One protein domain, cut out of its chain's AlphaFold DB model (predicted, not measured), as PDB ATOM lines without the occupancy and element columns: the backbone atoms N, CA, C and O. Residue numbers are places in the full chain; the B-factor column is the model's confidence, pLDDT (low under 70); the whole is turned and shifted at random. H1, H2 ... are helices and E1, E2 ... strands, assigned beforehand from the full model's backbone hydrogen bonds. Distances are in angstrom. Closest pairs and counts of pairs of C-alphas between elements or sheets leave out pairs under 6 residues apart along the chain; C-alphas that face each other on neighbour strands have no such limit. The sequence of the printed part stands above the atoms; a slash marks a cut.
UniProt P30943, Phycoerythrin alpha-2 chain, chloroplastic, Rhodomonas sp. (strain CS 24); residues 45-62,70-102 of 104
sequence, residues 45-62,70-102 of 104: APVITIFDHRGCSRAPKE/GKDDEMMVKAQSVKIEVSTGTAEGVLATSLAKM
ATOM      1  N   ALA A  45     -45.554  24.837 -16.476       92.83
ATOM      2  CA  ALA A  45     -44.976  25.187 -15.188       92.83
ATOM      3  C   ALA A  45     -45.784  26.320 -14.531       92.83
ATOM      4  O   ALA A  45     -46.450  27.095 -15.230       92.83
ATOM      5  N   PRO A  46     -45.766  26.423 -13.188       95.58
ATOM      6  CA  PRO A  46     -46.343  27.561 -12.486       95.58
ATOM      7  C   PRO A  46     -45.468  28.800 -12.709       95.58
ATOM      8  O   PRO A  46     -44.429  28.971 -12.074       95.58
ATOM      9  N   VAL A  47     -45.895  29.682 -13.610       96.38
ATOM     10  CA  VAL A  47     -45.274  30.995 -13.799       96.38
ATOM     11  C   VAL A  47     -45.759  31.909 -12.686       96.38
ATOM     12  O   VAL A  47     -46.955  32.202 -12.583       96.38
ATOM     13  N   ILE A  48     -44.821  32.335 -11.845       97.05
ATOM     14  CA  ILE A  48     -45.073  33.211 -10.706       97.05
ATOM     15  C   ILE A  48     -44.653  34.632 -11.084       97.05
ATOM     16  O   ILE A  48     -43.544  34.857 -11.564       97.05
ATOM     17  N   THR A  49     -45.534  35.599 -10.850       97.01
ATOM     18  CA  THR A  49     -45.245  37.029 -10.969       97.01
ATOM     19  C   THR A  49     -45.530  37.699  -9.636       97.01
ATOM     20  O   THR A  49     -46.651  37.633  -9.125       97.01
ATOM     21  N   ILE A  50     -44.500  38.325  -9.072       96.79
ATOM     22  CA  ILE A  50     -44.574  39.047  -7.806       96.79
ATOM     23  C   ILE A  50     -44.764  40.529  -8.122       96.79
ATOM     24  O   ILE A  50     -43.867  41.168  -8.667       96.79
ATOM     25  N   PHE A  51     -45.939  41.058  -7.802       96.23
ATOM     26  CA  PHE A  51     -46.271  42.470  -7.938       96.23
ATOM     27  C   PHE A  51     -46.138  43.137  -6.572       96.23
ATOM     28  O   PHE A  51     -47.093  43.169  -5.804       96.23
ATOM     29  N   ASP A  52     -44.955  43.657  -6.261       95.07
ATOM     30  CA  ASP A  52     -44.788  44.620  -5.172       95.07
ATOM     31  C   ASP A  52     -44.971  46.027  -5.749       95.07
ATOM     32  O   ASP A  52     -44.039  46.620  -6.289       95.07
ATOM     33  N   HIS A  53     -46.210  46.518  -5.726       96.48
ATOM     34  CA  HIS A  53     -46.603  47.794  -6.322       96.48
ATOM     35  C   HIS A  53     -46.891  48.863  -5.259       96.48
ATOM     36  O   HIS A  53     -47.667  49.784  -5.509       96.48
ATOM     37  N   ARG A  54     -46.244  48.783  -4.088       93.10
ATOM     38  CA  ARG A  54     -46.359  49.809  -3.039       93.10
ATOM     39  C   ARG A  54     -45.966  51.186  -3.592       93.10
ATOM     40  O   ARG A  54     -44.835  51.378  -4.037       93.10
ATOM     41  N   GLY A  55     -46.896  52.139  -3.565       94.03
ATOM     42  CA  GLY A  55     -46.722  53.489  -4.114       94.03
ATOM     43  C   GLY A  55     -46.926  53.608  -5.630       94.03
ATOM     44  O   GLY A  55     -46.706  54.683  -6.190       94.03
ATOM     45  N   CYS A  56     -47.341  52.542  -6.319       94.17
ATOM     46  CA  CYS A  56     -47.650  52.604  -7.745       94.17
ATOM     47  C   CYS A  56     -48.945  53.397  -7.978       94.17
ATOM     48  O   CYS A  56     -49.982  53.110  -7.386       94.17
ATOM     49  N   SER A  57     -48.921  54.358  -8.904       96.07
ATOM     50  CA  SER A  57     -50.101  55.165  -9.254       96.07
ATOM     51  C   SER A  57     -51.217  54.363  -9.934       96.07
ATOM     52  O   SER A  57     -52.361  54.812 -10.012       96.07
ATOM     53  N   ARG A  58     -50.903  53.168 -10.441       94.68
ATOM     54  CA  ARG A  58     -51.866  52.281 -11.085       94.68
ATOM     55  C   ARG A  58     -52.649  51.514 -10.019       94.68
ATOM     56  O   ARG A  58     -52.112  50.625  -9.366       94.68
ATOM     57  N   ALA A  59     -53.953  51.777  -9.940       92.61
ATOM     58  CA  ALA A  59     -54.850  51.125  -8.987       92.61
ATOM     59  C   ALA A  59     -54.887  49.579  -9.135       92.61
ATOM     60  O   ALA A  59     -55.075  49.072 -10.250       92.61
ATOM     61  N   PRO A  60     -54.749  48.803  -8.043       93.73
ATOM     62  CA  PRO A  60     -54.972  47.353  -8.038       93.73
ATOM     63  C   PRO A  60     -56.398  47.002  -8.496       93.73
ATOM     64  O   PRO A  60     -57.360  47.616  -8.033       93.73
ATOM     65  N   LYS A  61     -56.552  46.037  -9.416       95.47
ATOM     66  CA  LYS A  61     -57.875  45.625  -9.941       95.47
ATOM     67  C   LYS A  61     -58.045  44.121 -10.172       95.47
ATOM     68  O   LYS A  61     -59.168  43.658 -10.318       95.47
ATOM     69  N   GLU A  62     -56.951  43.366 -10.257       95.63
ATOM     70  CA  GLU A  62     -56.974  41.937 -10.591       95.63
ATOM     71  C   GLU A  62     -57.434  41.051  -9.427       95.63
ATOM     72  O   GLU A  62     -58.160  40.085  -9.652       95.63
ATOM     73  N   GLY A  70     -54.179  47.647   4.295       94.82
ATOM     74  CA  GLY A  70     -52.775  48.012   4.462       94.82
ATOM     75  C   GLY A  70     -51.973  47.846   3.175       94.82
ATOM     76  O   GLY A  70     -52.535  47.745   2.088       94.82
ATOM     77  N   LYS A  71     -50.641  47.781   3.295       94.59
ATOM     78  CA  LYS A  71     -49.731  47.681   2.136       94.59
ATOM     79  C   LYS A  71     -49.950  46.421   1.293       94.59
ATOM     80  O   LYS A  71     -49.579  46.416   0.126       94.59
ATOM     81  N   ASP A  72     -50.552  45.376   1.858       94.63
ATOM     82  CA  ASP A  72     -50.900  44.159   1.119       94.63
ATOM     83  C   ASP A  72     -51.948  44.421   0.029       94.63
ATOM     84  O   ASP A  72     -51.972  43.706  -0.963       94.63
ATOM     85  N   ASP A  73     -52.756  45.483   0.142       92.30
ATOM     86  CA  ASP A  73     -53.702  45.866  -0.916       92.30
ATOM     87  C   ASP A  73     -52.984  46.379  -2.181       92.30
ATOM     88  O   ASP A  73     -53.570  46.399  -3.261       92.30
ATOM     89  N   GLU A  74     -51.709  46.764  -2.056       92.38
ATOM     90  CA  GLU A  74     -50.822  47.195  -3.145       92.38
ATOM     91  C   GLU A  74     -49.834  46.093  -3.572       92.38
ATOM     92  O   GLU A  74     -48.989  46.317  -4.444       92.38
ATOM     93  N   MET A  75     -49.915  44.903  -2.972       95.59
ATOM     94  CA  MET A  75     -49.056  43.764  -3.284       95.59
ATOM     95  C   MET A  75     -49.893  42.586  -3.789       95.59
ATOM     96  O   MET A  75     -50.972  42.295  -3.287       95.59
ATOM     97  N   MET A  76     -49.406  41.873  -4.800       94.57
ATOM     98  CA  MET A  76     -50.116  40.724  -5.361       94.57
ATOM     99  C   MET A  76     -49.138  39.657  -5.841       94.57
ATOM    100  O   MET A  76     -48.113  39.947  -6.451       94.57
ATOM    101  N   VAL A  77     -49.497  38.392  -5.635       96.86
ATOM    102  CA  VAL A  77     -48.823  37.254  -6.262       96.86
ATOM    103  C   VAL A  77     -49.753  36.672  -7.315       96.86
ATOM    104  O   VAL A  77     -50.854  36.221  -7.000       96.86
ATOM    105  N   LYS A  78     -49.312  36.656  -8.570       95.96
ATOM    106  CA  LYS A  78     -49.981  35.911  -9.639       95.96
ATOM    107  C   LYS A  78     -49.243  34.597  -9.839       95.96
ATOM    108  O   LYS A  78     -48.042  34.605 -10.078       95.96
ATOM    109  N   ALA A  79     -49.965  33.486  -9.802       96.00
ATOM    110  CA  ALA A  79     -49.470  32.191 -10.249       96.00
ATOM    111  C   ALA A  79     -50.364  31.700 -11.390       96.00
ATOM    112  O   ALA A  79     -51.589  31.682 -11.258       96.00
ATOM    113  N   GLN A  80     -49.768  31.326 -12.518       95.00
ATOM    114  CA  GLN A  80     -50.492  30.830 -13.684       95.00
ATOM    115  C   GLN A  80     -49.821  29.557 -14.204       95.00
ATOM    116  O   GLN A  80     -48.607  29.519 -14.364       95.00
ATOM    117  N   SER A  81     -50.604  28.513 -14.489       94.29
ATOM    118  CA  SER A  81     -50.102  27.336 -15.207       94.29
ATOM    119  C   SER A  81     -49.959  27.693 -16.685       94.29
ATOM    120  O   SER A  81     -50.961  27.897 -17.376       94.29
ATOM    121  N   VAL A  82     -48.721  27.824 -17.155       96.29
ATOM    122  CA  VAL A  82     -48.403  28.245 -18.527       96.29
ATOM    123  C   VAL A  82     -47.535  27.178 -19.176       96.29
ATOM    124  O   VAL A  82     -46.620  26.658 -18.539       96.29
ATOM    125  N   LYS A  83     -47.826  26.844 -20.436       95.34
ATOM    126  CA  LYS A  83     -46.953  25.996 -21.251       95.34
ATOM    127  C   LYS A  83     -45.673  26.772 -21.552       95.34
ATOM    128  O   LYS A  83     -45.741  27.874 -22.087       95.34
ATOM    129  N   ILE A  84     -44.533  26.210 -21.182       96.40
ATOM    130  CA  ILE A  84     -43.237  26.857 -21.345       96.40
ATOM    131  C   ILE A  84     -42.749  26.614 -22.766       96.40
ATOM    132  O   ILE A  84     -42.535  25.475 -23.178       96.40
ATOM    133  N   GLU A  85     -42.597  27.701 -23.513       96.45
ATOM    134  CA  GLU A  85     -42.155  27.683 -24.902       96.45
ATOM    135  C   GLU A  85     -40.854  28.476 -25.035       96.45
ATOM    136  O   GLU A  85     -40.670  29.513 -24.395       96.45
ATOM    137  N   VAL A  86     -39.939  27.965 -25.857       96.84
ATOM    138  CA  VAL A  86     -38.652  28.595 -26.161       96.84
ATOM    139  C   VAL A  86     -38.620  28.873 -27.656       96.84
ATOM    140  O   VAL A  86     -38.861  27.975 -28.460       96.84
ATOM    141  N   SER A  87     -38.351  30.124 -28.029       96.75
ATOM    142  CA  SER A  87     -38.262  30.516 -29.437       96.75
ATOM    143  C   SER A  87     -36.965  30.014 -30.084       96.75
ATOM    144  O   SER A  87     -35.948  29.854 -29.403       96.75
ATOM    145  N   THR A  88     -36.973  29.825 -31.407       96.83
ATOM    146  CA  THR A  88     -35.764  29.471 -32.175       96.83
ATOM    147  C   THR A  88     -34.665  30.520 -32.009       96.83
ATOM    148  O   THR A  88     -33.526  30.158 -31.740       96.83
ATOM    149  N   GLY A  89     -35.011  31.810 -32.036       96.89
ATOM    150  CA  GLY A  89     -34.047  32.895 -31.821       96.89
ATOM    151  C   GLY A  89     -33.401  32.871 -30.430       96.89
ATOM    152  O   GLY A  89     -32.208  33.133 -30.298       96.89
ATOM    153  N   THR A  90     -34.145  32.493 -29.379       96.74
ATOM    154  CA  THR A  90     -33.556  32.273 -28.046       96.74
ATOM    155  C   THR A  90     -32.560  31.111 -28.071       96.74
ATOM    156  O   THR A  90     -31.478  31.230 -27.499       96.74
ATOM    157  N   ALA A  91     -32.895  30.008 -28.748       96.59
ATOM    158  CA  ALA A  91     -32.016  28.846 -28.859       96.59
ATOM    159  C   ALA A  91     -30.727  29.162 -29.640       96.59
ATOM    160  O   ALA A  91     -29.636  28.833 -29.174       96.59
ATOM    161  N   GLU A  92     -30.833  29.854 -30.775       96.79
ATOM    162  CA  GLU A  92     -29.688  30.314 -31.577       96.79
ATOM    163  C   GLU A  92     -28.802  31.294 -30.795       96.79
ATOM    164  O   GLU A  92     -27.575  31.178 -30.812       96.79
ATOM    165  N   GLY A  93     -29.411  32.216 -30.042       97.41
ATOM    166  CA  GLY A  93     -28.680  33.158 -29.194       97.41
ATOM    167  C   GLY A  93     -27.904  32.471 -28.067       97.41
ATOM    168  O   GLY A  93     -26.746  32.816 -27.806       97.41
ATOM    169  N   VAL A  94     -28.504  31.464 -27.422       97.49
ATOM    170  CA  VAL A  94     -27.814  30.656 -26.403       97.49
ATOM    171  C   VAL A  94     -26.704  29.824 -27.039       97.49
ATOM    172  O   VAL A  94     -25.603  29.811 -26.497       97.49
ATOM    173  N   LEU A  95     -26.935  29.210 -28.202       97.01
ATOM    174  CA  LEU A  95     -25.909  28.462 -28.935       97.01
ATOM    175  C   LEU A  95     -24.680  29.333 -29.233       97.01
ATOM    176  O   LEU A  95     -23.559  28.951 -28.892       97.01
ATOM    177  N   ALA A  96     -24.886  30.518 -29.811       96.85
ATOM    178  CA  ALA A  96     -23.806  31.458 -30.098       96.85
ATOM    179  C   ALA A  96     -23.077  31.895 -28.815       96.85
ATOM    180  O   ALA A  96     -21.846  31.921 -28.773       96.85
ATOM    181  N   THR A  97     -23.826  32.172 -27.741       97.38
ATOM    182  CA  THR A  97     -23.258  32.535 -26.433       97.38
ATOM    183  C   THR A  97     -22.414  31.405 -25.839       97.38
ATOM    184  O   THR A  97     -21.329  31.662 -25.317       97.38
ATOM    185  N   SER A  98     -22.886  30.160 -25.916       97.39
ATOM    186  CA  SER A  98     -22.178  28.978 -25.417       97.39
ATOM    187  C   SER A  98     -20.897  28.709 -26.203       97.39
ATOM    188  O   SER A  98     -19.863  28.475 -25.584       97.39
ATOM    189  N   LEU A  99     -20.933  28.796 -27.537       97.42
ATOM    190  CA  LEU A  99     -19.750  28.636 -28.394       97.42
ATOM    191  C   LEU A  99     -18.701  29.728 -28.148       97.42
ATOM    192  O   LEU A  99     -17.512  29.438 -28.116       97.42
ATOM    193  N   ALA A 100     -19.130  30.971 -27.928       97.11
ATOM    194  CA  ALA A 100     -18.210  32.072 -27.648       97.11
ATOM    195  C   ALA A 100     -17.573  31.991 -26.249       97.11
ATOM    196  O   ALA A 100     -16.478  32.511 -26.041       97.11
ATOM    197  N   LYS A 101     -18.263  31.383 -25.274       97.02
ATOM    198  CA  LYS A 101     -17.799  31.286 -23.880       97.02
ATOM    199  C   LYS A 101     -17.084  29.982 -23.553       97.02
ATOM    200  O   LYS A 101     -16.380  29.947 -22.547       97.02
ATOM    201  N   MET A 102     -17.295  28.915 -24.324       91.41
ATOM    202  CA  MET A 102     -16.655  27.640 -24.029       91.41
ATOM    203  C   MET A 102     -15.141  27.763 -24.186       91.41
ATOM    204  O   MET A 102     -14.611  28.116 -25.237       91.41
TER     205      MET A 102
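AT A GLANCE: This is residues 45 to 62 and 70 to 102 of the 104 residues of the protein "Phycoerythrin alpha-2 chain, chloroplastic" of Rhodomonas sp. (strain CS 24) (UniProt P30943). Two antiparallel strands, E1 and E2, run side by side as a narrow two-stranded ribbon, with the short helix H1 and the loop of residues 53 to 62 at one end. From the other end a free arm, residues 85 to 102 with the helix H2, sticks out away from the ribbon. The printed part has 51 residues, with two named strands and two named helices in the order E1, H1, E2, H2 along the chain, and its class is mixed, helices and strands. The whole is extended, with a radius of gyration of the C-alphas of 17.8 A, and the C-alphas span 50 by 23 by 16 A, the arm adding to the length.

IN THESE COORDINATES: E1 is residues 45 to 52 and measures 21.9 A from first to last C-alpha; C-alpha 45 is at (-44.976, 25.187, -15.188). Residues 53 to 62 follow, and printing resumes at Gly 70. H1 is the short helix of residues 71 to 74. E2 is residues 75 to 83, 25.4 A long, and is the longest strand; its last C-alpha, 83, is at (-46.953, 25.996, -21.251). H2 is residues 88 to 101, 19.9 A long, and is the longest helix; C-alpha 101 is at (-17.799, 31.286, -23.880).

HOW THE PARTS SIT: E1 and E2 are antiparallel neighbours, with 160 degrees between their N-to-C directions. C-alphas 48 and 79 face each other at 4.5 A, and C-alphas 52 and 75 at 4.7 A. N 47 and O 80 are within hydrogen-bond range at 2.8 A, as are N 80 and O 47 at 2.9 A. The closest C-alphas of E1 and H1 are those of Asp 52 and Glu 74, 6.9 A apart. H1 joins E2 by a tight link with 0 residues between them. H2 follows E2 by a tight link of 4 residues. H2 is apart from E1 and from H1. In H2 every O i to N i+4 pair is within hydrogen-bond range; H1, with 4 residues, is too short for such a pair, and its 1 pair of O i and N i+3 is within range.

THE WHOLE: The two C-alphas farthest apart are those of Gly 70 and Leu 99, 50.5 A. Residues 85 to 102, of which 88 to 101 belong to H2, stand free; the body without them has 33 residues and spans 32 by 15 by 12 A. Residues 63 to 69 are not printed, and C-alphas 62 and 70 are 16.8 A apart across this cut, which falls in the link from E1 to H1. Of the links that are printed whole, H1 to E2 and E2 to H2, both are tight. The mean pLDDT of the printed part is 95.7, and no printed residue is under 70.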